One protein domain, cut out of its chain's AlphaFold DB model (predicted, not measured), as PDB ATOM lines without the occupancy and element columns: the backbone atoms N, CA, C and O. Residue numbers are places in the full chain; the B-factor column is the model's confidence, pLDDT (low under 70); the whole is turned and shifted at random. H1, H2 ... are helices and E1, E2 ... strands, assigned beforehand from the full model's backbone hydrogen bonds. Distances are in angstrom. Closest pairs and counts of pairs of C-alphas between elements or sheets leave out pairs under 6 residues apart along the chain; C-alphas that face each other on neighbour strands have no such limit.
ATOM      1  N   MET A  16     215.225 311.019 219.963       57.97
ATOM      2  CA  MET A  16     215.375 312.179 220.839       57.97
ATOM      3  C   MET A  16     215.484 311.741 222.303       57.97
ATOM      4  O   MET A  16     214.569 311.115 222.842       57.97
ATOM      5  N   LEU A  17     216.592 312.076 222.966       60.88
ATOM      6  CA  LEU A  17     216.761 311.868 224.405       60.88
ATOM      7  C   LEU A  17     216.485 313.172 225.155       60.88
ATOM      8  O   LEU A  17     217.129 314.194 224.915       60.88
ATOM      9  N   HIS A  18     215.552 313.122 226.108       57.28
ATOM     10  CA  HIS A  18     215.277 314.254 226.987       57.28
ATOM     11  C   HIS A  18     216.238 314.247 228.179       57.28
ATOM     12  O   HIS A  18     216.258 313.316 228.991       57.28
ATOM     13  N   LEU A  19     217.043 315.299 228.297       62.66
ATOM     14  CA  LEU A  19     218.047 315.408 229.346       62.66
ATOM     15  C   LEU A  19     217.476 316.048 230.610       62.66
ATOM     16  O   LEU A  19     216.947 317.160 230.602       62.66
ATOM     17  N   THR A  20     217.707 315.395 231.747       59.22
ATOM     18  CA  THR A  20     217.422 315.997 233.049       59.22
ATOM     19  C   THR A  20     218.683 316.658 233.596       59.22
ATOM     20  O   THR A  20     219.519 315.983 234.181       59.22
ATOM     21  N   VAL A  21     218.817 317.979 233.444       64.62
ATOM     22  CA  VAL A  21     219.826 318.746 234.198       64.62
ATOM     23  C   VAL A  21     219.236 319.114 235.549       64.62
ATOM     24  O   VAL A  21     218.284 319.902 235.620       64.62
ATOM     25  N   ASN A  22     219.799 318.559 236.620       69.56
ATOM     26  CA  ASN A  22     219.509 319.014 237.975       69.56
ATOM     27  C   ASN A  22     220.616 319.958 238.440       69.56
ATOM     28  O   ASN A  22     221.754 319.527 238.603       69.56
ATOM     29  N   ILE A  23     220.275 321.229 238.659       71.44
ATOM     30  CA  ILE A  23     221.203 322.223 239.199       71.44
ATOM     31  C   ILE A  23     220.913 322.400 240.682       71.44
ATOM     32  O   ILE A  23     219.859 322.921 241.063       71.44
ATOM     33  N   LYS A  24     221.874 322.017 241.519       73.81
ATOM     34  CA  LYS A  24     221.800 322.202 242.967       73.81
ATOM     35  C   LYS A  24     222.804 323.257 243.407       73.81
ATOM     36  O   LYS A  24     224.009 323.092 243.235       73.81
ATOM     37  N   GLY A  25     222.311 324.338 244.009       75.19
ATOM     38  CA  GLY A  25     223.167 325.276 244.729       75.19
ATOM     39  C   GLY A  25     223.645 324.639 246.032       75.19
ATOM     40  O   GLY A  25     222.820 324.236 246.855       75.19
ATOM     41  N   ILE A  26     224.959 324.539 246.227       76.56
ATOM     42  CA  ILE A  26     225.537 323.994 247.457       76.56
ATOM     43  C   ILE A  26     226.004 325.154 248.333       76.56
ATOM     44  O   ILE A  26     226.908 325.901 247.977       76.56
ATOM     45  N   THR A  27     225.364 325.321 249.490       75.69
ATOM     46  CA  THR A  27     225.516 326.526 250.323       75.69
ATOM     47  C   THR A  27     226.417 326.341 251.540       75.69
ATOM     48  O   THR A  27     226.701 327.320 252.229       75.69
ATOM     49  N   THR A  28     226.872 325.118 251.827       78.12
ATOM     50  CA  THR A  28     227.699 324.812 253.003       78.12
ATOM     51  C   THR A  28     228.918 323.977 252.632       78.12
ATOM     52  O   THR A  28     228.832 323.110 251.763       78.12
ATOM     53  N   HIS A  29     230.031 324.189 253.345       82.62
ATOM     54  CA  HIS A  29     231.253 323.387 253.187       82.62
ATOM     55  C   HIS A  29     230.973 321.896 253.379       82.62
ATOM     56  O   HIS A  29     231.294 321.095 252.509       82.62
ATOM     57  N   LYS A  30     230.265 321.537 254.457       83.31
ATOM     58  CA  LYS A  30     229.857 320.152 254.731       83.31
ATOM     59  C   LYS A  30     229.013 319.558 253.600       83.31
ATOM     60  O   LYS A  30     229.172 318.388 253.276       83.31
ATOM     61  N   GLY A  31     228.113 320.344 253.008       84.50
ATOM     62  CA  GLY A  31     227.307 319.912 251.867       84.50
ATOM     63  C   GLY A  31     228.140 319.674 250.607       84.50
ATOM     64  O   GLY A  31     227.871 318.716 249.893       84.50
ATOM     65  N   ALA A  32     229.151 320.509 250.359       84.81
ATOM     66  CA  ALA A  32     230.041 320.364 249.210       84.81
ATOM     67  C   ALA A  32     230.986 319.170 249.359       84.81
ATOM     68  O   ALA A  32     231.120 318.406 248.413       84.81
ATOM     69  N   MET A  33     231.551 318.963 250.553       88.69
ATOM     70  CA  MET A  33     232.362 317.778 250.849       88.69
ATOM     71  C   MET A  33     231.544 316.497 250.694       88.69
ATOM     72  O   MET A  33     231.932 315.634 249.929       88.69
ATOM     73  N   ARG A  34     230.342 316.427 251.285       89.06
ATOM     74  CA  ARG A  34     229.453 315.263 251.104       89.06
ATOM     75  C   ARG A  34     229.110 314.989 249.642       89.06
ATOM     76  O   ARG A  34     228.902 313.839 249.281       89.06
ATOM     77  N   GLN A  35     228.961 316.035 248.828       88.38
ATOM     78  CA  GLN A  35     228.709 315.862 247.400       88.38
ATOM     79  C   GLN A  35     229.956 315.334 246.686       88.38
ATOM     80  O   GLN A  35     229.812 314.459 245.845       88.38
ATOM     81  N   LEU A  36     231.147 315.841 247.020       90.38
ATOM     82  CA  LEU A  36     232.408 315.326 246.491       90.38
ATOM     83  C   LEU A  36     232.576 313.848 246.855       90.38
ATOM     84  O   LEU A  36     232.701 313.043 245.944       90.38
ATOM     85  N   ASP A  37     232.451 313.498 248.137       90.19
ATOM     86  CA  ASP A  37     232.548 312.119 248.635       90.19
ATOM     87  C   ASP A  37     231.537 311.199 247.929       90.19
ATOM     88  O   ASP A  37     231.868 310.101 247.504       90.19
ATOM     89  N   TYR A  38     230.295 311.663 247.744       89.62
ATOM     90  CA  TYR A  38     229.273 310.902 247.023       89.62
ATOM     91  C   TYR A  38     229.612 310.699 245.539       89.62
ATOM     92  O   TYR A  38     229.253 309.666 244.964       89.62
ATOM     93  N   ASN A  39     230.219 311.706 244.907       89.50
ATOM     94  CA  ASN A  39     230.576 311.677 243.496       89.50
ATOM     95  C   ASN A  39     231.746 310.729 243.238       89.50
ATOM     96  O   ASN A  39     231.730 310.065 242.210       89.50
ATOM     97  N   VAL A  40     232.717 310.668 244.148       89.88
ATOM     98  CA  VAL A  40     233.965 309.903 243.976       89.88
ATOM     99  C   VAL A  40     233.962 308.556 244.691       89.88
ATOM    100  O   VAL A  40     235.011 307.988 244.943       89.88
ATOM    101  N   ASP A  41     232.779 308.069 245.046       88.12
ATOM    102  CA  ASP A  41     232.588 306.763 245.664       88.12
ATOM    103  C   ASP A  41     233.056 305.645 244.712       88.12
ATOM    104  O   ASP A  41     232.509 305.515 243.610       88.12
ATOM    105  N   ASP A  42     234.054 304.864 245.139       79.44
ATOM    106  CA  ASP A  42     234.733 303.829 244.342       79.44
ATOM    107  C   ASP A  42     233.764 302.755 243.822       79.44
ATOM    108  O   ASP A  42     233.948 302.207 242.736       79.44
ATOM    109  N   ASP A  43     232.653 302.518 244.527       83.94
ATOM    110  CA  ASP A  43     231.605 301.583 244.095       83.94
ATOM    111  C   ASP A  43     230.807 302.097 242.878       83.94
ATOM    112  O   ASP A  43     229.945 301.395 242.331       83.94
ATOM    113  N   LYS A  44     231.005 303.361 242.475       81.25
ATOM    114  CA  LYS A  44     230.167 304.040 241.476       81.25
ATOM    115  C   LYS A  44     230.872 304.406 240.181       81.25
ATOM    116  O   LYS A  44     230.162 304.572 239.181       81.25
ATOM    117  N   MET A  45     232.194 304.540 240.183       87.06
ATOM    118  CA  MET A  45     232.983 305.025 239.048       87.06
ATOM    119  C   MET A  45     234.325 304.294 238.944       87.06
ATOM    120  O   MET A  45     234.825 303.782 239.937       87.06
ATOM    121  N   HIS A  46     234.931 304.287 237.757       86.44
ATOM    122  CA  HIS A  46     236.340 303.915 237.611       86.44
ATOM    123  C   HIS A  46     237.245 305.139 237.795       86.44
ATOM    124  O   HIS A  46     236.818 306.264 237.543       86.44
ATOM    125  N   ASP A  47     238.520 304.947 238.135       83.88
ATOM    126  CA  ASP A  47     239.475 306.063 238.264       83.88
ATOM    127  C   ASP A  47     239.554 306.933 236.997       83.88
ATOM    128  O   ASP A  47     239.569 308.160 237.065       83.88
ATOM    129  N   SER A  48     239.498 306.312 235.815       84.31
ATOM    130  CA  SER A  48     239.491 307.020 234.527       84.31
ATOM    131  C   SER A  48     238.256 307.904 234.300       84.31
ATOM    132  O   SER A  48     238.250 308.731 233.387       84.31
ATOM    133  N   ASP A  49     237.192 307.703 235.078       90.88
ATOM    134  CA  ASP A  49     235.929 308.436 234.981       90.88
ATOM    135  C   ASP A  49     235.908 309.717 235.829       90.88
ATOM    136  O   ASP A  49     234.927 310.474 235.772       90.88
ATOM    137  N   LEU A  50     236.984 309.987 236.576       92.81
ATOM    138  CA  LEU A  50     237.195 311.255 237.255       92.81
ATOM    139  C   LEU A  50     237.905 312.245 236.324       92.81
ATOM    140  O   LEU A  50     239.031 312.049 235.879       92.81
ATOM    141  N   ILE A  51     237.226 313.346 236.024       92.81
ATOM    142  CA  ILE A  51     237.678 314.377 235.091       92.81
ATOM    143  C   ILE A  51     237.735 315.707 235.829       92.81
ATOM    144  O   ILE A  51     236.825 316.049 236.585       92.81
ATOM    145  N   HIS A  52     238.770 316.508 235.579       90.62
ATOM    146  CA  HIS A  52     238.887 317.840 236.161       90.62
ATOM    147  C   HIS A  52     239.326 318.892 235.142       90.62
ATOM    148  O   HIS A  52     239.965 318.597 234.131       90.62
ATOM    149  N   THR A  53     238.964 320.141 235.420       86.69
ATOM    150  CA  THR A  53     239.455 321.324 234.711       86.69
ATOM    151  C   THR A  53     239.701 322.452 235.705       86.69
ATOM    152  O   THR A  53     238.870 322.702 236.580       86.69
ATOM    153  N   GLY A  54     240.807 323.179 235.544       80.88
ATOM    154  CA  GLY A  54     241.126 324.353 236.363       80.88
ATOM    155  C   GLY A  54     241.841 324.047 237.683       80.88
ATOM    156  O   GLY A  54     242.224 324.991 238.371       80.88
ATOM    157  N   LEU A  55     242.058 322.770 238.020       84.44
ATOM    158  CA  LEU A  55     243.035 322.382 239.039       84.44
ATOM    159  C   LEU A  55     244.450 322.487 238.460       84.44
ATOM    160  O   LEU A  55     244.660 322.266 237.268       84.44
ATOM    161  N   ASP A  56     245.410 322.807 239.320       85.69
ATOM    162  CA  ASP A  56     246.835 322.822 238.983       85.69
ATOM    163  C   ASP A  56     247.406 321.398 239.067       85.69
ATOM    164  O   ASP A  56     248.184 321.063 239.955       85.69
ATOM    165  N   LEU A  57     246.882 320.522 238.208       86.06
ATOM    166  CA  LEU A  57     247.220 319.105 238.116       86.06
ATOM    167  C   LEU A  57     247.259 318.678 236.638       86.06
ATOM    168  O   LEU A  57     246.499 319.226 235.829       86.06
ATOM    169  N   PRO A  58     248.080 317.677 236.268       86.56
ATOM    170  CA  PRO A  58     247.982 317.011 234.971       86.56
ATOM    171  C   PRO A  58     246.568 316.470 234.702       86.56
ATOM    172  O   PRO A  58     245.817 316.152 235.628       86.56
ATOM    173  N   LYS A  59     246.182 316.360 233.425       81.25
ATOM    174  CA  LYS A  59     244.840 315.880 233.025       81.25
ATOM    175  C   LYS A  59     244.578 314.422 233.421       81.25
ATOM    176  O   LYS A  59     243.425 314.020 233.513       81.25
ATOM    177  N   ASP A  60     245.646 313.668 233.605       83.62
ATOM    178  CA  ASP A  60     245.749 312.252 233.943       83.62
ATOM    179  C   ASP A  60     246.216 312.030 235.392       83.62
ATOM    180  O   ASP A  60     246.647 310.937 235.747       83.62
ATOM    181  N   ALA A  61     246.139 313.065 236.238       87.88
ATOM    182  CA  ALA A  61     246.473 312.948 237.652       87.88
ATOM    183  C   ALA A  61     245.636 311.846 238.342       87.88
ATOM    184  O   ALA A  61     244.432 311.756 238.076       87.88
ATOM    185  N   PRO A  62     246.230 311.055 239.256       90.31
ATOM    186  CA  PRO A  62     245.513 310.032 240.016       90.31
ATOM    187  C   PRO A  62     244.293 310.590 240.756       90.31
ATOM    188  O   PRO A  62     244.319 311.722 241.255       90.31
ATOM    189  N   SER A  63     243.242 309.777 240.909       89.12
ATOM    190  CA  SER A  63     241.982 310.206 241.529       89.12
ATOM    191  C   SER A  63     242.172 310.819 242.916       89.12
ATOM    192  O   SER A  63     241.581 311.855 243.224       89.12
ATOM    193  N   GLY A  64     243.056 310.238 243.735       90.44
ATOM    194  CA  GLY A  64     243.380 310.750 245.068       90.44
ATOM    195  C   GLY A  64     243.908 312.190 245.056       90.44
ATOM    196  O   GLY A  64     243.491 313.007 245.882       90.44
ATOM    197  N   ASP A  65     244.753 312.543 244.085       92.12
ATOM    198  CA  ASP A  65     245.309 313.894 243.954       92.12
ATOM    199  C   ASP A  65     244.237 314.892 243.521       92.12
ATOM    200  O   ASP A  65     244.125 315.983 244.092       92.12
ATOM    201  N   VAL A  66     243.388 314.495 242.569       90.12
ATOM    202  CA  VAL A  66     242.247 315.298 242.112       90.12
ATOM    203  C   VAL A  66     241.273 315.552 243.266       90.12
ATOM    204  O   VAL A  66     240.872 316.698 243.489       90.12
ATOM    205  N   ILE A  67     240.929 314.526 244.049       91.50
ATOM    206  CA  ILE A  67     240.042 314.634 245.219       91.50
ATOM    207  C   ILE A  67     240.641 315.583 246.263       91.50
ATOM    208  O   ILE A  67     239.959 316.499 246.736       91.50
ATOM    209  N   ASN A  68     241.927 315.426 246.582       92.31
ATOM    210  CA  ASN A  68     242.627 316.267 247.551       92.31
ATOM    211  C   ASN A  68     242.685 317.735 247.107       92.31
ATOM    212  O   ASN A  68     242.348 318.641 247.881       92.31
ATOM    213  N   ALA A  69     243.048 317.989 245.847       90.06
ATOM    214  CA  ALA A  69     243.082 319.334 245.283       90.06
ATOM    215  C   ALA A  69     241.684 319.975 245.256       90.06
ATOM    216  O   ALA A  69     241.526 321.144 245.622       90.06
ATOM    217  N   THR A  70     240.651 319.195 244.931       88.69
ATOM    218  CA  THR A  70     239.251 319.642 244.950       88.69
ATOM    219  C   THR A  70     238.785 319.984 246.362       88.69
ATOM    220  O   THR A  70     238.209 321.050 246.584       88.69
ATOM    221  N   SER A  71     239.075 319.131 247.347       89.56
ATOM    222  CA  SER A  71     238.776 319.363 248.767       89.56
ATOM    223  C   SER A  71     239.438 320.643 249.292       89.56
ATOM    224  O   SER A  71     238.816 321.439 250.016       89.56
ATOM    225  N   LYS A  72     240.686 320.896 248.876       88.81
ATOM    226  CA  LYS A  72     241.420 322.127 249.189       88.81
ATOM    227  C   LYS A  72     240.765 323.349 248.543       88.81
ATOM    228  O   LYS A  72     240.541 324.339 249.244       88.81
ATOM    229  N   ALA A  73     240.396 323.269 247.263       84.81
ATOM    230  CA  ALA A  73     239.694 324.339 246.551       84.81
ATOM    231  C   ALA A  73     238.341 324.665 247.208       84.81
ATOM    232  O   ALA A  73     238.082 325.817 247.552       84.81
ATOM    233  N   LEU A  74     237.523 323.648 247.508       85.19
ATOM    234  CA  LEU A  74     236.266 323.810 248.244       85.19
ATOM    235  C   LEU A  74     236.501 324.466 249.609       85.19
ATOM    236  O   LEU A  74     235.813 325.415 249.984       85.19
ATOM    237  N   SER A  75     237.488 323.986 250.365       84.50
ATOM    238  CA  SER A  75     237.826 324.555 251.670       84.50
ATOM    239  C   SER A  75     238.240 326.025 251.579       84.50
ATOM    240  O   SER A  75     237.842 326.800 252.453       84.50
ATOM    241  N   ALA A  76     238.969 326.418 250.532       81.00
ATOM    242  CA  ALA A  76     239.337 327.805 250.268       81.00
ATOM    243  C   ALA A  76     238.106 328.671 249.947       81.00
ATOM    244  O   ALA A  76     237.917 329.714 250.577       81.00
ATOM    245  N   SER A  77     237.202 328.205 249.080       75.31
ATOM    246  CA  SER A  77     235.966 328.931 248.743       75.31
ATOM    247  C   SER A  77     235.020 329.111 249.944       75.31
ATOM    248  O   SER A  77     234.200 330.034 249.978       75.31
ATOM    249  N   PHE A  78     235.152 328.264 250.973       76.50
ATOM    250  CA  PHE A  78     234.422 328.363 252.240       76.50
ATOM    251  C   PHE A  78     235.241 328.939 253.412       76.50
ATOM    252  O   PHE A  78     234.746 328.930 254.543       76.50
ATOM    253  N   ALA A  79     236.444 329.478 253.194       77.62
ATOM    254  CA  ALA A  79     237.310 329.972 254.273       77.62
ATOM    255  C   ALA A  79     236.618 331.035 255.148       77.62
ATOM    256  O   ALA A  79     236.583 330.903 256.373       77.62
ATOM    257  N   ASP A  80     235.950 332.008 254.519       68.00
ATOM    258  CA  ASP A  80     235.136 333.024 255.198       68.00
ATOM    259  C   ASP A  80     233.999 332.405 256.036       68.00
ATOM    260  O   ASP A  80     233.610 332.949 257.066       68.00
ATOM    261  N   GLN A  81     233.429 331.269 255.599       69.88
ATOM    262  CA  GLN A  81     232.394 330.557 256.358       69.88
ATOM    263  C   GLN A  81     232.982 329.983 257.632       69.88
ATOM    264  O   GLN A  81     232.449 330.216 258.710       69.88
ATOM    265  N   LYS A  82     234.087 329.249 257.490       72.94
ATOM    266  CA  LYS A  82     234.758 328.579 258.599       72.94
ATOM    267  C   LYS A  82     235.327 329.587 259.593       72.94
ATOM    268  O   LYS A  82     235.351 329.310 260.786       72.94
ATOM    269  N   ALA A  83     235.816 330.738 259.127       74.50
ATOM    270  CA  ALA A  83     236.268 331.827 259.993       74.50
ATOM    271  C   ALA A  83     235.106 332.401 260.816       74.50
ATOM    272  O   ALA A  83     235.220 332.520 262.033       74.50
ATOM    273  N   TRP A  84     233.966 332.666 260.173       69.06
ATOM    274  CA  TRP A  84     232.761 333.129 260.860       69.06
ATOM    275  C   TRP A  84     232.216 332.085 261.845       69.06
ATOM    276  O   TRP A  84     231.941 332.425 262.993       69.06
ATOM    277  N   GLU A  85     232.104 330.818 261.427       71.62
ATOM    278  CA  GLU A  85     231.615 329.711 262.263       71.62
ATOM    279  C   GLU A  85     232.501 329.505 263.492       71.62
ATOM    280  O   GLU A  85     231.976 329.213 264.561       71.62
ATOM    281  N   ARG A  86     233.822 329.683 263.365       78.19
ATOM    282  CA  ARG A  86     234.751 329.666 264.505       78.19
ATOM    283  C   ARG A  86     234.506 330.844 265.441       78.19
ATOM    284  O   ARG A  86     234.210 330.613 266.605       78.19
ATOM    285  N   ALA A  87     234.510 332.071 264.917       71.56
ATOM    286  CA  ALA A  87     234.278 333.273 265.721       71.56
ATOM    287  C   ALA A  87     232.945 333.218 266.493       71.56
ATOM    288  O   ALA A  87     232.897 333.564 267.669       71.56
ATOM    289  N   HIS A  88     231.880 332.713 265.862       69.25
ATOM    290  CA  HIS A  88     230.559 332.613 266.487       69.25
ATOM    291  C   HIS A  88     230.412 331.389 267.381       69.25
ATOM    292  O   HIS A  88     229.661 331.445 268.345       69.25
ATOM    293  N   ARG A  89     231.120 330.286 267.110       74.56
ATOM    294  CA  ARG A  89     231.200 329.166 268.055       74.56
ATOM    295  C   ARG A  89     231.910 329.599 269.329       74.56
ATOM    296  O   ARG A  89     231.458 329.232 270.405       74.56
ATOM    297  N   ASP A  90     232.961 330.402 269.214       73.38
ATOM    298  CA  ASP A  90     233.672 330.961 270.362       73.38
ATOM    299  C   ASP A  90     232.794 331.963 271.120       73.38
ATOM    300  O   ASP A  90     232.778 331.956 272.347       73.38
ATOM    301  N   GLU A  91     232.004 332.781 270.420       68.56
ATOM    302  CA  GLU A  91     231.022 333.687 271.031       68.56
ATOM    303  C   GLU A  91     229.863 332.925 271.695       68.56
ATOM    304  O   GLU A  91     229.522 333.209 272.839       68.56
ATOM    305  N   GLN A  92     229.310 331.894 271.048       65.94
ATOM    306  CA  GLN A  92     228.298 331.002 271.628       65.94
ATOM    307  C   GLN A  92     228.838 330.238 272.834       65.94
ATOM    308  O   GLN A  92     228.137 330.113 273.833       65.94
ATOM    309  N   LYS A  93     230.080 329.753 272.768       73.12
ATOM    310  CA  LYS A  93     230.752 329.094 273.886       73.12
ATOM    311  C   LYS A  93     230.958 330.075 275.040       73.12
ATOM    312  O   LYS A  93     230.552 329.764 276.147       73.12
ATOM    313  N   LYS A  94     231.441 331.297 274.781       70.06
ATOM    314  CA  LYS A  94     231.515 332.379 275.784       70.06
ATOM    315  C   LYS A  94     230.144 332.709 276.382       70.06
ATOM    316  O   LYS A  94     230.038 332.940 277.582       70.06
ATOM    317  N   LEU A  95     229.083 332.715 275.573       62.88
ATOM    318  CA  LEU A  95     227.710 332.942 276.028       62.88
ATOM    319  C   LEU A  95     227.202 331.803 276.923       62.88
ATOM    320  O   LEU A  95     226.618 332.087 277.965       62.88
ATOM    321  N   LEU A  96     227.460 330.545 276.556       62.94
ATOM    322  CA  LEU A  96     227.115 329.360 277.347       62.94
ATOM    323  C   LEU A  96     227.926 329.286 278.650       62.94
ATOM    324  O   LEU A  96     227.355 329.033 279.709       62.94
ATOM    325  N   ASP A  97     229.222 329.594 278.590       67.88
ATOM    326  CA  ASP A  97     230.136 329.588 279.737       67.88
ATOM    327  C   ASP A  97     229.831 330.748 280.708       67.88
ATOM    328  O   ASP A  97     229.877 330.571 281.924       67.88
ATOM    329  N   SER A  98     229.415 331.918 280.197       63.31
ATOM    330  CA  SER A  98     228.953 333.061 281.013       63.31
ATOM    331  C   SER A  98     227.518 332.916 281.553       63.31
ATOM    332  O   SER A  98     227.054 333.774 282.304       63.31
ATOM    333  N   GLY A  99     226.800 331.857 281.159       55.34
ATOM    334  CA  GLY A  99     225.342 331.757 281.231       55.34
ATOM    335  C   GLY A  99     224.791 330.528 281.958       55.34
ATOM    336  O   GLY A  99     223.686 330.094 281.642       55.34
ATOM    337  N   ARG A 107     218.665 338.840 275.859       67.50
ATOM    338  CA  ARG A 107     219.862 338.138 275.388       67.50
ATOM    339  C   ARG A 107     219.516 337.009 274.413       67.50
ATOM    340  O   ARG A 107     220.261 336.782 273.463       67.50
ATOM    341  N   ARG A 108     218.351 336.361 274.576       70.25
ATOM    342  CA  ARG A 108     217.796 335.430 273.569       70.25
ATOM    343  C   ARG A 108     217.440 336.155 272.267       70.25
ATOM    344  O   ARG A 108     217.824 335.688 271.195       70.25
ATOM    345  N   ALA A 109     216.799 337.322 272.353       75.94
ATOM    346  CA  ALA A 109     216.436 338.120 271.181       75.94
ATOM    347  C   ALA A 109     217.666 338.600 270.383       75.94
ATOM    348  O   ALA A 109     217.650 338.588 269.149       75.94
ATOM    349  N   ALA A 110     218.762 338.959 271.063       72.44
ATOM    350  CA  ALA A 110     220.021 339.338 270.418       72.44
ATOM    351  C   ALA A 110     220.648 338.179 269.616       72.44
ATOM    352  O   ALA A 110     221.039 338.367 268.461       72.44
ATOM    353  N   ILE A 111     220.666 336.967 270.184       68.19
ATOM    354  CA  ILE A 111     221.168 335.757 269.509       68.19
ATOM    355  C   ILE A 111     220.298 335.413 268.291       68.19
ATOM    356  O   ILE A 111     220.814 335.124 267.211       68.19
ATOM    357  N   GLU A 112     218.971 335.484 268.418       71.38
ATOM    358  CA  GLU A 112     218.056 335.240 267.296       71.38
ATOM    359  C   GLU A 112     218.195 336.271 266.170       71.38
ATOM    360  O   GLU A 112     218.064 335.928 264.989       71.38
ATOM    361  N   LYS A 113     218.473 337.534 266.511       79.12
ATOM    362  CA  LYS A 113     218.761 338.590 265.536       79.12
ATOM    363  C   LYS A 113     220.062 338.299 264.784       79.12
ATOM    364  O   LYS A 113     220.045 338.290 263.554       79.12
ATOM    365  N   GLN A 114     221.143 337.960 265.491       67.38
ATOM    366  CA  GLN A 114     222.416 337.561 264.876       67.38
ATOM    367  C   GLN A 114     222.255 336.329 263.965       67.38
ATOM    368  O   GLN A 114     222.764 336.309 262.842       67.38
ATOM    369  N   LEU A 115     221.479 335.321 264.386       64.75
ATOM    370  CA  LEU A 115     221.181 334.137 263.570       64.75
ATOM    371  C   LEU A 115     220.374 334.476 262.307       64.75
ATOM    372  O   LEU A 115     220.629 333.895 261.247       64.75
ATOM    373  N   ARG A 116     219.417 335.412 262.381       69.50
ATOM    374  CA  ARG A 116     218.664 335.904 261.211       69.50
ATOM    375  C   ARG A 116     219.558 336.670 260.239       69.50
ATOM    376  O   ARG A 116     219.519 336.399 259.037       69.50
ATOM    377  N   GLU A 117     220.393 337.571 260.746       66.81
ATOM    378  CA  GLU A 117     221.358 338.327 259.940       66.81
ATOM    379  C   GLU A 117     222.367 337.394 259.255       66.81
ATOM    380  O   GLU A 117     222.663 337.560 258.067       66.81
ATOM    381  N   TRP A 118     222.816 336.342 259.948       63.31
ATOM    382  CA  TRP A 118     223.688 335.317 259.380       63.31
ATOM    383  C   TRP A 118     223.007 334.454 258.323       63.31
ATOM    384  O   TRP A 118     223.567 334.267 257.239       63.31
ATOM    385  N   LYS A 119     221.790 333.955 258.589       60.88
ATOM    386  CA  LYS A 119     221.012 333.218 257.582       60.88
ATOM    387  C   LYS A 119     220.880 334.058 256.316       60.88
ATOM    388  O   LYS A 119     221.104 333.528 255.230       60.88
ATOM    389  N   GLY A 120     220.626 335.363 256.453       61.94
ATOM    390  CA  GLY A 120     220.609 336.322 255.347       61.94
ATOM    391  C   GLY A 120     221.969 336.517 254.659       61.94
ATOM    392  O   GLY A 120     222.024 336.609 253.433       61.94
ATOM    393  N   PHE A 121     223.074 336.546 255.410       60.50
ATOM    394  CA  PHE A 121     224.435 336.655 254.870       60.50
ATOM    395  C   PHE A 121     224.853 335.412 254.068       60.50
ATOM    396  O   PHE A 121     225.329 335.543 252.938       60.50
ATOM    397  N   VAL A 122     224.647 334.209 254.613       55.00
ATOM    398  CA  VAL A 122     225.040 332.936 253.984       55.00
ATOM    399  C   VAL A 122     224.197 332.627 252.752       55.00
ATOM    400  O   VAL A 122     224.752 332.264 251.714       55.00
ATOM    401  N   THR A 123     222.876 332.824 252.817       54.41
ATOM    402  CA  THR A 123     221.993 332.567 251.665       54.41
ATOM    403  C   THR A 123     222.222 333.545 250.512       54.41
ATOM    404  O   THR A 123     222.229 333.113 249.361       54.41
ATOM    405  N   LYS A 124     222.468 334.839 250.782       54.62
ATOM    406  CA  LYS A 124     222.625 335.858 249.724       54.62
ATOM    407  C   LYS A 124     224.008 335.885 249.066       54.62
ATOM    408  O   LYS A 124     224.094 336.265 247.902       54.62
ATOM    409  N   ARG A 125     225.092 335.518 249.769       54.44
ATOM    410  CA  ARG A 125     226.458 335.557 249.196       54.44
ATOM    411  C   ARG A 125     226.885 334.290 248.455       54.44
ATOM    412  O   ARG A 125     227.831 334.382 247.677       54.44
ATOM    413  N   ARG A 126     226.279 333.125 248.732       56.69
ATOM    414  CA  ARG A 126     226.891 331.826 248.378       56.69
ATOM    415  C   ARG A 126     226.046 330.853 247.574       56.69
ATOM    416  O   ARG A 126     226.610 329.895 247.057       56.69
ATOM    417  N   SER A 127     224.751 331.103 247.385       53.25
ATOM    418  CA  SER A 127     223.904 330.283 246.501       53.25
ATOM    419  C   SER A 127     224.384 330.244 245.033       53.25
ATOM    420  O   SER A 127     223.852 329.460 244.244       53.25
ATOM    421  N   GLY A 128     225.409 331.033 244.684       55.72
ATOM    422  CA  GLY A 128     226.046 331.124 243.369       55.72
ATOM    423  C   GLY A 128     227.460 330.547 243.209       55.72
ATOM    424  O   GLY A 128     227.907 330.358 242.082       55.72
ATOM    425  N   ILE A 129     228.172 330.237 244.303       65.12
ATOM    426  CA  ILE A 129     229.618 329.929 244.235       65.12
ATOM    427  C   ILE A 129     229.872 328.468 243.864       65.12
ATOM    428  O   ILE A 129     230.825 328.179 243.154       65.12
ATOM    429  N   ILE A 130     229.034 327.535 244.324       73.44
ATOM    430  CA  ILE A 130     229.179 326.115 243.985       73.44
ATOM    431  C   ILE A 130     227.879 325.589 243.404       73.44
ATOM    432  O   ILE A 130     226.813 325.682 244.028       73.44
ATOM    433  N   LYS A 131     227.985 325.012 242.207       78.50
ATOM    434  CA  LYS A 131     226.877 324.390 241.487       78.50
ATOM    435  C   LYS A 131     227.182 322.916 241.272       78.50
ATOM    436  O   LYS A 131     228.248 322.570 240.776       78.50
ATOM    437  N   GLY A 132     226.240 322.066 241.665       80.31
ATOM    438  CA  GLY A 132     226.215 320.663 241.274       80.31
ATOM    439  C   GLY A 132     225.326 320.481 240.049       80.31
ATOM    440  O   GLY A 132     224.202 320.988 240.056       80.31
ATOM    441  N   PHE A 133     225.813 319.753 239.051       84.31
ATOM    442  CA  PHE A 133     225.066 319.302 237.882       84.31
ATOM    443  C   PHE A 133     225.001 317.779 237.875       84.31
ATOM    444  O   PHE A 133     225.960 317.111 238.252       84.31
ATOM    445  N   ILE A 134     223.872 317.248 237.417       86.75
ATOM    446  CA  ILE A 134     223.716 315.830 237.097       86.75
ATOM    447  C   ILE A 134     223.267 315.761 235.643       86.75
ATOM    448  O   ILE A 134     222.288 316.422 235.291       86.75
ATOM    449  N   LEU A 135     223.996 315.006 234.824       86.62
ATOM    450  CA  LEU A 135     223.794 314.897 233.379       86.62
ATOM    451  C   LEU A 135     223.680 313.426 232.999       86.62
ATOM    452  O   LEU A 135     224.538 312.638 233.377       86.62
ATOM    453  N   ALA A 136     222.644 313.047 232.253       86.75
ATOM    454  CA  ALA A 136     222.598 311.718 231.650       86.75
ATOM    455  C   ALA A 136     223.549 311.667 230.447       86.75
ATOM    456  O   ALA A 136     223.621 312.630 229.680       86.75
ATOM    457  N   LEU A 137     224.255 310.551 230.286       88.38
ATOM    458  CA  LEU A 137     225.165 310.328 229.169       88.38
ATOM    459  C   LEU A 137     224.519 309.403 228.127       88.38
ATOM    460  O   LEU A 137     223.811 308.460 228.502       88.38
ATOM    461  N   PRO A 138     224.733 309.651 226.822       88.00
ATOM    462  CA  PRO A 138     224.267 308.753 225.773       88.00
ATOM    463  C   PRO A 138     224.914 307.369 225.924       88.00
ATOM    464  O   PRO A 138     226.112 307.254 226.174       88.00
ATOM    465  N   ARG A 139     224.107 306.313 225.795       87.38
ATOM    466  CA  ARG A 139     224.571 304.914 225.900       87.38
ATOM    467  C   ARG A 139     225.092 304.369 224.581       87.38
ATOM    468  O   ARG A 139     225.815 303.386 224.575       87.38
ATOM    469  N   ASP A 140     224.701 305.009 223.488       86.75
ATOM    470  CA  ASP A 140     225.034 304.622 222.120       86.75
ATOM    471  C   ASP A 140     226.453 305.067 221.715       86.75
ATOM    472  O   ASP A 140     226.813 305.006 220.546       86.75
ATOM    473  N   ILE A 141     227.252 305.531 222.682       90.31
ATOM    474  CA  ILE A 141     228.659 305.900 222.531       90.31
ATOM    475  C   ILE A 141     229.493 305.163 223.580       90.31
ATOM    476  O   ILE A 141     229.006 304.839 224.667       90.31
ATOM    477  N   THR A 142     230.756 304.921 223.250       93.00
ATOM    478  CA  THR A 142     231.714 304.209 224.102       93.00
ATOM    479  C   THR A 142     232.066 304.994 225.366       93.00
ATOM    480  O   THR A 142     231.906 306.214 225.445       93.00
ATOM    481  N   ASP A 143     232.611 304.298 226.358       93.00
ATOM    482  CA  ASP A 143     233.055 304.905 227.612       93.00
ATOM    483  C   ASP A 143     234.142 305.974 227.405       93.00
ATOM    484  O   ASP A 143     234.130 306.999 228.090       93.00
ATOM    485  N   ASP A 144     235.037 305.779 226.432       94.06
ATOM    486  CA  ASP A 144     236.050 306.769 226.054       94.06
ATOM    487  C   ASP A 144     235.431 308.013 225.423       94.06
ATOM    488  O   ASP A 144     235.764 309.131 225.818       94.06
ATOM    489  N   GLN A 145     234.463 307.831 224.525       94.81
ATOM    490  CA  GLN A 145     233.704 308.938 223.941       94.81
ATOM    491  C   GLN A 145     232.917 309.701 225.016       94.81
ATOM    492  O   GLN A 145     232.892 310.929 225.010       94.81
ATOM    493  N   GLN A 146     232.334 309.016 226.006       93.31
ATOM    494  CA  GLN A 146     231.688 309.675 227.150       93.31
ATOM    495  C   GLN A 146     232.678 310.524 227.960       93.31
ATOM    496  O   GLN A 146     232.353 311.651 228.346       93.31
ATOM    497  N   ARG A 147     233.892 310.012 228.205       93.75
ATOM    498  CA  ARG A 147     234.958 310.761 228.888       93.75
ATOM    499  C   ARG A 147     235.399 311.973 228.075       93.75
ATOM    500  O   ARG A 147     235.554 313.054 228.640       93.75
ATOM    501  N   GLU A 148     235.595 311.816 226.771       93.88
ATOM    502  CA  GLU A 148     235.968 312.900 225.858       93.88
ATOM    503  C   GLU A 148     234.893 313.994 225.809       93.88
ATOM    504  O   GLU A 148     235.197 315.179 225.969       93.88
ATOM    505  N   LEU A 149     233.630 313.587 225.692       93.31
ATOM    506  CA  LEU A 149     232.469 314.469 225.704       93.31
ATOM    507  C   LEU A 149     232.421 315.300 226.988       93.31
ATOM    508  O   LEU A 149     232.302 316.525 226.928       93.31
ATOM    509  N   MET A 150     232.577 314.660 228.153       92.88
ATOM    510  CA  MET A 150     232.587 315.367 229.435       92.88
ATOM    511  C   MET A 150     233.791 316.299 229.575       92.88
ATOM    512  O   MET A 150     233.618 317.442 230.001       92.88
ATOM    513  N   LYS A 151     234.991 315.860 229.176       91.56
ATOM    514  CA  LYS A 151     236.207 316.693 229.178       91.56
ATOM    515  C   LYS A 151     235.998 317.966 228.368       91.56
ATOM    516  O   LYS A 151     236.220 319.066 228.874       91.56
ATOM    517  N   GLY A 152     235.557 317.829 227.123       90.81
ATOM    518  CA  GLY A 152     235.397 318.973 226.239       90.81
ATOM    519  C   GLY A 152     234.229 319.882 226.639       90.81
ATOM    520  O   GLY A 152     234.370 321.105 226.596       90.81
ATOM    521  N   TRP A 153     233.125 319.323 227.151       89.38
ATOM    522  CA  TRP A 153     232.021 320.125 227.681       89.38
ATOM    523  C   TRP A 153     232.415 320.903 228.943       89.38
ATOM    524  O   TRP A 153     232.085 322.078 229.079       89.38
ATOM    525  N   MET A 154     233.169 320.295 229.865       87.25
ATOM    526  CA  MET A 154     233.687 321.002 231.043       87.25
ATOM    527  C   MET A 154     234.632 322.136 230.654       87.25
ATOM    528  O   MET A 154     234.571 323.222 231.235       87.25
ATOM    529  N   VAL A 155     235.483 321.915 229.648       85.12
ATOM    530  CA  VAL A 155     236.315 322.982 229.088       85.12
ATOM    531  C   VAL A 155     235.428 324.080 228.511       85.12
ATOM    532  O   VAL A 155     235.615 325.231 228.883       85.12
ATOM    533  N   SER A 156     234.427 323.765 227.682       82.31
ATOM    534  CA  SER A 156     233.546 324.782 227.084       82.31
ATOM    535  C   SER A 156     232.772 325.582 228.139       82.31
ATOM    536  O   SER A 156     232.671 326.802 228.034       82.31
ATOM    537  N   LEU A 157     232.324 324.926 229.215       77.69
ATOM    538  CA  LEU A 157     231.656 325.560 230.353       77.69
ATOM    539  C   LEU A 157     232.574 326.524 231.124       77.69
ATOM    540  O   LEU A 157     232.107 327.514 231.688       77.69
ATOM    541  N   THR A 158     233.878 326.238 231.167       74.50
ATOM    542  CA  THR A 158     234.872 327.005 231.938       74.50
ATOM    543  C   THR A 158     235.696 327.987 231.091       74.50
ATOM    544  O   THR A 158     236.377 328.844 231.658       74.50
ATOM    545  N   ARG A 159     235.600 327.924 229.751       66.38
ATOM    546  CA  ARG A 159     236.389 328.722 228.785       66.38
ATOM    547  C   ARG A 159     236.011 330.204 228.734       66.38
ATOM    548  O   ARG A 159     236.875 331.030 228.471       66.38
ATOM    549  N   ASN A 160     234.785 330.574 229.109       53.56
ATOM    550  CA  ASN A 160     234.337 331.978 229.170       53.56
ATOM    551  C   ASN A 160     235.016 332.819 230.282       53.56
ATOM    552  O   ASN A 160     234.618 333.951 230.538       53.56
ATOM    553  N   GLY A 161     236.028 332.278 230.972       49.31
ATOM    554  CA  GLY A 161     236.816 332.968 231.996       49.31
ATOM    555  C   GLY A 161     238.061 333.711 231.486       49.31
ATOM    556  O   GLY A 161     238.844 334.181 232.314       49.31
ATOM    557  N   GLU A 162     238.285 333.810 230.170       40.84
ATOM    558  CA  GLU A 162     239.447 334.483 229.558       40.84
ATOM    559  C   GLU A 162     239.380 336.021 229.658       40.84
ATOM    560  O   GLU A 162     239.224 336.725 228.670       40.84
ATOM    561  N   ARG A 163     239.522 336.516 230.894       43.00
ATOM    562  CA  ARG A 163     239.979 337.842 231.366       43.00
ATOM    563  C   ARG A 163     239.104 338.298 232.524       43.00
ATOM    564  O   ARG A 163     238.111 338.996 232.371       43.00
ATOM    565  N   SER A 164     239.531 337.968 233.742       43.25
ATOM    566  CA  SER A 164     239.151 338.808 234.875       43.25
ATOM    567  C   SER A 164     239.879 340.154 234.731       43.25
ATOM    568  O   SER A 164     241.105 340.138 234.583       43.25
ATOM    569  N   PRO A 165     239.201 341.307 234.887       41.25
ATOM    570  CA  PRO A 165     239.835 342.635 234.901       41.25
ATOM    571  C   PRO A 165     240.952 342.788 235.948       41.25
ATOM    572  O   PRO A 165     241.690 343.765 235.948       41.25
ATOM    573  N   ARG A 166     241.078 341.828 236.876       45.19
ATOM    574  CA  ARG A 166     242.089 341.800 237.940       45.19
ATOM    575  C   ARG A 166     243.406 341.110 237.572       45.19
ATOM    576  O   ARG A 166     244.217 340.908 238.472       45.19
ATOM    577  N   GLY A 167     243.618 340.701 236.319       37.75
ATOM    578  CA  GLY A 167     244.924 340.204 235.851       37.75
ATOM    579  C   GLY A 167     245.441 338.929 236.538       37.75
ATOM    580  O   GLY A 167     246.604 338.579 236.384       37.75
ATOM    581  N   LYS A 168     244.602 338.216 237.303       46.03
ATOM    582  CA  LYS A 168     244.925 336.902 237.875       46.03
ATOM    583  C   LYS A 168     244.108 335.851 237.137       46.03
ATOM    584  O   LYS A 168     242.880 335.932 237.158       46.03
ATOM    585  N   ASN A 169     244.783 334.877 236.525       44.81
ATOM    586  CA  ASN A 169     244.198 333.703 235.867       44.81
ATOM    587  C   ASN A 169     243.428 332.835 236.878       44.81
ATOM    588  O   ASN A 169     243.888 331.774 237.286       44.81
ATOM    589  N   ARG A 170     242.264 333.288 237.341       54.22
ATOM    590  CA  ARG A 170     241.338 332.451 238.102       54.22
ATOM    591  C   ARG A 170     240.488 331.709 237.084       54.22
ATOM    592  O   ARG A 170     239.666 332.328 236.428       54.22
ATOM    593  N   LYS A 171     240.703 330.409 236.917       63.78
ATOM    594  CA  LYS A 171     239.804 329.554 236.132       63.78
ATOM    595  C   LYS A 171     238.734 328.998 237.079       63.78
ATOM    596  O   LYS A 171     239.077 328.697 238.226       63.78
ATOM    597  N   PRO A 172     237.457 328.883 236.675       75.88
ATOM    598  CA  PRO A 172     236.509 328.094 237.446       75.88
ATOM    599  C   PRO A 172     237.052 326.670 237.547       75.88
ATOM    600  O   PRO A 172     237.551 326.127 236.560       75.88
ATOM    601  N   VAL A 173     236.968 326.077 238.733       83.38
ATOM    602  CA  VAL A 173     237.341 324.674 238.917       83.38
ATOM    603  C   VAL A 173     236.098 323.841 238.661       83.38
ATOM    604  O   VAL A 173     235.067 324.081 239.286       83.38
ATOM    605  N   ALA A 174     236.181 322.868 237.760       88.38
ATOM    606  CA  ALA A 174     235.122 321.892 237.553       88.38
ATOM    607  C   ALA A 174     235.680 320.485 237.731       88.38
ATOM    608  O   ALA A 174     236.775 320.181 237.262       88.38
ATOM    609  N   VAL A 175     234.918 319.637 238.412       91.38
ATOM    610  CA  VAL A 175     235.272 318.243 238.686       91.38
ATOM    611  C   VAL A 175     234.058 317.389 238.389       91.38
ATOM    612  O   VAL A 175     232.965 317.680 238.872       91.38
ATOM    613  N   CYS A 176     234.244 316.367 237.571       93.75
ATOM    614  CA  CYS A 176     233.208 315.484 237.072       93.75
ATOM    615  C   CYS A 176     233.550 314.043 237.418       93.75
ATOM    616  O   CYS A 176     234.663 313.609 237.157       93.75
ATOM    617  N   ALA A 177     232.569 313.308 237.927       94.38
ATOM    618  CA  ALA A 177     232.635 311.864 238.090       94.38
ATOM    619  C   ALA A 177     231.540 311.207 237.243       94.38
ATOM    620  O   ALA A 177     230.362 311.559 237.392       94.38
ATOM    621  N   ILE A 178     231.906 310.273 236.363       93.44
ATOM    622  CA  ILE A 178     230.938 309.481 235.592       93.44
ATOM    623  C   ILE A 178     230.546 308.241 236.400       93.44
ATOM    624  O   ILE A 178     231.373 307.394 236.711       93.44
ATOM    625  N   HIS A 179     229.265 308.131 236.745       91.88
ATOM    626  CA  HIS A 179     228.701 306.996 237.473       91.88
ATOM    627  C   HIS A 179     228.189 305.932 236.507       91.88
ATOM    628  O   HIS A 179     227.351 306.219 235.644       91.88
ATOM    629  N   ARG A 180     228.639 304.688 236.712       87.12
ATOM    630  CA  ARG A 180     228.290 303.511 235.888       87.12
ATOM    631  C   ARG A 180     227.532 302.414 236.645       87.12
ATOM    632  O   ARG A 180     226.982 301.512 236.021       87.12
ATOM    633  N   ASN A 181     227.411 302.526 237.970       71.44
ATOM    634  CA  ASN A 181     226.789 301.545 238.881       71.44
ATOM    635  C   ASN A 181     225.366 301.060 238.536       71.44
ATOM    636  O   ASN A 181     224.891 300.066 239.079       71.44
ATOM    637  N   ARG A 182     224.644 301.763 237.666       66.19
ATOM    638  CA  ARG A 182     223.335 301.349 237.160       66.19
ATOM    639  C   ARG A 182     223.430 301.247 235.653       66.19
ATOM    640  O   ARG A 182     222.903 302.128 234.986       66.19
ATOM    641  N   GLY A 183     224.076 300.196 235.132       60.62
ATOM    642  CA  GLY A 183     224.519 300.031 233.731       60.62
ATOM    643  C   GLY A 183     223.518 300.348 232.604       60.62
ATOM    644  O   GLY A 183     223.887 300.402 231.440       60.62
ATOM    645  N   ARG A 184     222.249 300.628 232.919       73.19
ATOM    646  CA  ARG A 184     221.249 301.176 231.994       73.19
ATOM    647  C   ARG A 184     221.156 302.713 231.974       73.19
ATOM    648  O   ARG A 184     220.351 303.214 231.195       73.19
ATOM    649  N   ASN A 185     221.900 303.461 232.790       82.62
ATOM    650  CA  ASN A 185     221.830 304.926 232.888       82.62
ATOM    651  C   ASN A 185     223.182 305.539 233.327       82.62
ATOM    652  O   ASN A 185     223.301 305.978 234.481       82.62
ATOM    653  N   PRO A 186     224.204 305.552 232.446       88.19
ATOM    654  CA  PRO A 186     225.434 306.284 232.720       88.19
ATOM    655  C   PRO A 186     225.110 307.771 232.898       88.19
ATOM    656  O   PRO A 186     224.320 308.350 232.148       88.19
ATOM    657  N   HIS A 187     225.669 308.387 233.934       89.56
ATOM    658  CA  HIS A 187     225.421 309.795 234.233       89.56
ATOM    659  C   HIS A 187     226.627 310.440 234.908       89.56
ATOM    660  O   HIS A 187     227.336 309.795 235.668       89.56
ATOM    661  N   ALA A 188     226.842 311.724 234.655       90.81
ATOM    662  CA  ALA A 188     227.934 312.493 235.225       90.81
ATOM    663  C   ALA A 188     227.440 313.394 236.362       90.81
ATOM    664  O   ALA A 188     226.452 314.119 236.202       90.81
ATOM    665  N   HIS A 189     228.155 313.389 237.488       91.19
ATOM    666  CA  HIS A 189     228.011 314.392 238.544       91.19
ATOM    667  C   HIS A 189     229.134 315.408 238.419       91.19
ATOM    668  O   HIS A 189     230.301 315.060 238.580       91.19
ATOM    669  N   VAL A 190     228.787 316.670 238.181       89.56
ATOM    670  CA  VAL A 190     229.760 317.753 238.006       89.56
ATOM    671  C   VAL A 190     229.624 318.752 239.143       89.56
ATOM    672  O   VAL A 190     228.548 319.305 239.364       89.56
ATOM    673  N   ILE A 191     230.709 319.009 239.864       88.75
ATOM    674  CA  ILE A 191     230.817 320.107 240.822       88.75
ATOM    675  C   ILE A 191     231.601 321.217 240.146       88.75
ATOM    676  O   ILE A 191     232.731 321.005 239.717       88.75
ATOM    677  N   VAL A 192     231.017 322.410 240.093       85.62
ATOM    678  CA  VAL A 192     231.705 323.602 239.604       85.62
ATOM    679  C   VAL A 192     231.850 324.606 240.734       85.62
ATOM    680  O   VAL A 192     230.862 325.022 241.341       85.62
ATOM    681  N   ILE A 193     233.096 324.981 241.008       82.12
ATOM    682  CA  ILE A 193     233.516 325.979 241.985       82.12
ATOM    683  C   ILE A 193     233.788 327.271 241.216       82.12
ATOM    684  O   ILE A 193     234.820 327.452 240.564       82.12
ATOM    685  N   ASN A 194     232.813 328.166 241.262       73.00
ATOM    686  CA  ASN A 194     232.819 329.423 240.550       73.00
ATOM    687  C   ASN A 194     233.253 330.576 241.461       73.00
ATOM    688  O   ASN A 194     232.447 331.170 242.177       73.00
ATOM    689  N   GLU A 195     234.536 330.925 241.399       63.88
ATOM    690  CA  GLU A 195     235.061 332.140 242.032       63.88
ATOM    691  C   GLU A 195     235.138 333.338 241.073       63.88
ATOM    692  O   GLU A 195     235.629 334.405 241.460       63.88
ATOM    693  N   LEU A 196     234.686 333.176 239.824       60.47
ATOM    694  CA  LEU A 196     234.784 334.204 238.798       60.47
ATOM    695  C   LEU A 196     233.563 335.098 238.788       60.47
ATOM    696  O   LEU A 196     232.442 334.663 238.552       60.47
ATOM    697  N   GLU A 197     233.802 336.374 239.033       61.78
ATOM    698  CA  GLU A 197     232.802 337.413 238.903       61.78
ATOM    699  C   GLU A 197     232.650 337.848 237.441       61.78
ATOM    700  O   GLU A 197     233.643 337.878 236.716       61.78
TER     701      GLU A 197
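AT A GLANCE: This is residues 16 to 99 and 107 to 197 of the 673 residues of the protein "MobA/MobL family protein" of Azospirillum lipoferum (UniProt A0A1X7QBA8). A five-stranded sheet has helices over both faces, H1 and H2 side by side over one and H5 over the other, and a loose arm of two long helices, H3 and H4, runs out from one end of this body, going out on H3 and back on H4. The arm makes much of the length, and E1 lies far from the middle. The printed part has 175 residues, 114 of them in named elements, in the order E1 E2 H1 E3 H2 H3 H4 E4 H5 E5 E6; the class is mixed, helices and strands. The sheet, order E2 E4 E6 E5 E3, is antiparallel. The whole is only just loose, close to compact, with a radius of gyration of the C-alphas of 19.2 A, and elongated, spanning 64 by 41 by 33 A.

IN THESE COORDINATES: Find C-alpha 130 at (229.179, 326.115, 243.985), where E4, residues 130 to 136, begins its 20.1 A. Its neighbours in the sheet are E2, residues 22 to 25, and E6, residues 187 to 193 and 19.7 A long; on from E6 look for E5, residues 173 to 179 and also 19.7 A long, and then the edge strand E3, residues 50 to 53. H1 is residues 29 to 39, H2 63 to 77 and 20.9 A long, H5 143 to 159 and 24.1 A. From C-alpha 79 at (237.310, 329.972, 254.273) H3 runs 26.5 A to residue 97; from C-alpha 107 at (219.862, 338.138, 275.388) H4 runs 28.6 A to residue 126. E1, residues 16 to 18, pairs with no named strand.

HOW THE PARTS SIT: Start at E6: N 190 and O 133 of E4 are 2.9 A apart, and N 191 and O 175 of E5 2.8 A, both within hydrogen-bond range. E5 and E6 form a hairpin. At the edges, N 51 of E3 and O 176 are 2.8 A apart, N 24 of E2 and O 132 2.9 A. E4, H5 and E5 form a split strand-helix-strand unit, two strands running the same way with E6 between them, its crossover right-handed. The sheet and its helices make three layers, helices on both faces. H1, at a height over the sheet of 9.6 A, runs along the strands; H2, at 9.7 A on the same face, runs slantwise to them. H1 and H2 touch, closest at the C-alphas of His 29 and Ser 75, 6.8 A, at a shallow tilt of 21 degrees, opposite ways. H5, on the opposite face at 8.7 A, runs along the strands; its closest C-alpha pair with E5 is Met 154 and Ala 174, 6.7 A. H3 and H4 are not on the sheet; they are near each other, with 8 pairs of C-alphas within 10 A. H2 and H3 meet only through their link. In the five helices every O i to N i+4 pair is within hydrogen-bond range.

THE WHOLE: The two C-alphas farthest apart, those of Ser 98 and Asp 140, are 65.5 A apart. Residues 100 to 106 are not printed; C-alphas 99 and 107 stand 10.2 A apart across the cut. Of the links that are printed whole, H5 to E5 is long, with 13 residues. The mean pLDDT of the printed part is 76.8; 54 residues are under 70, among them 16 to 22, 114 to 129 and 159 to 171.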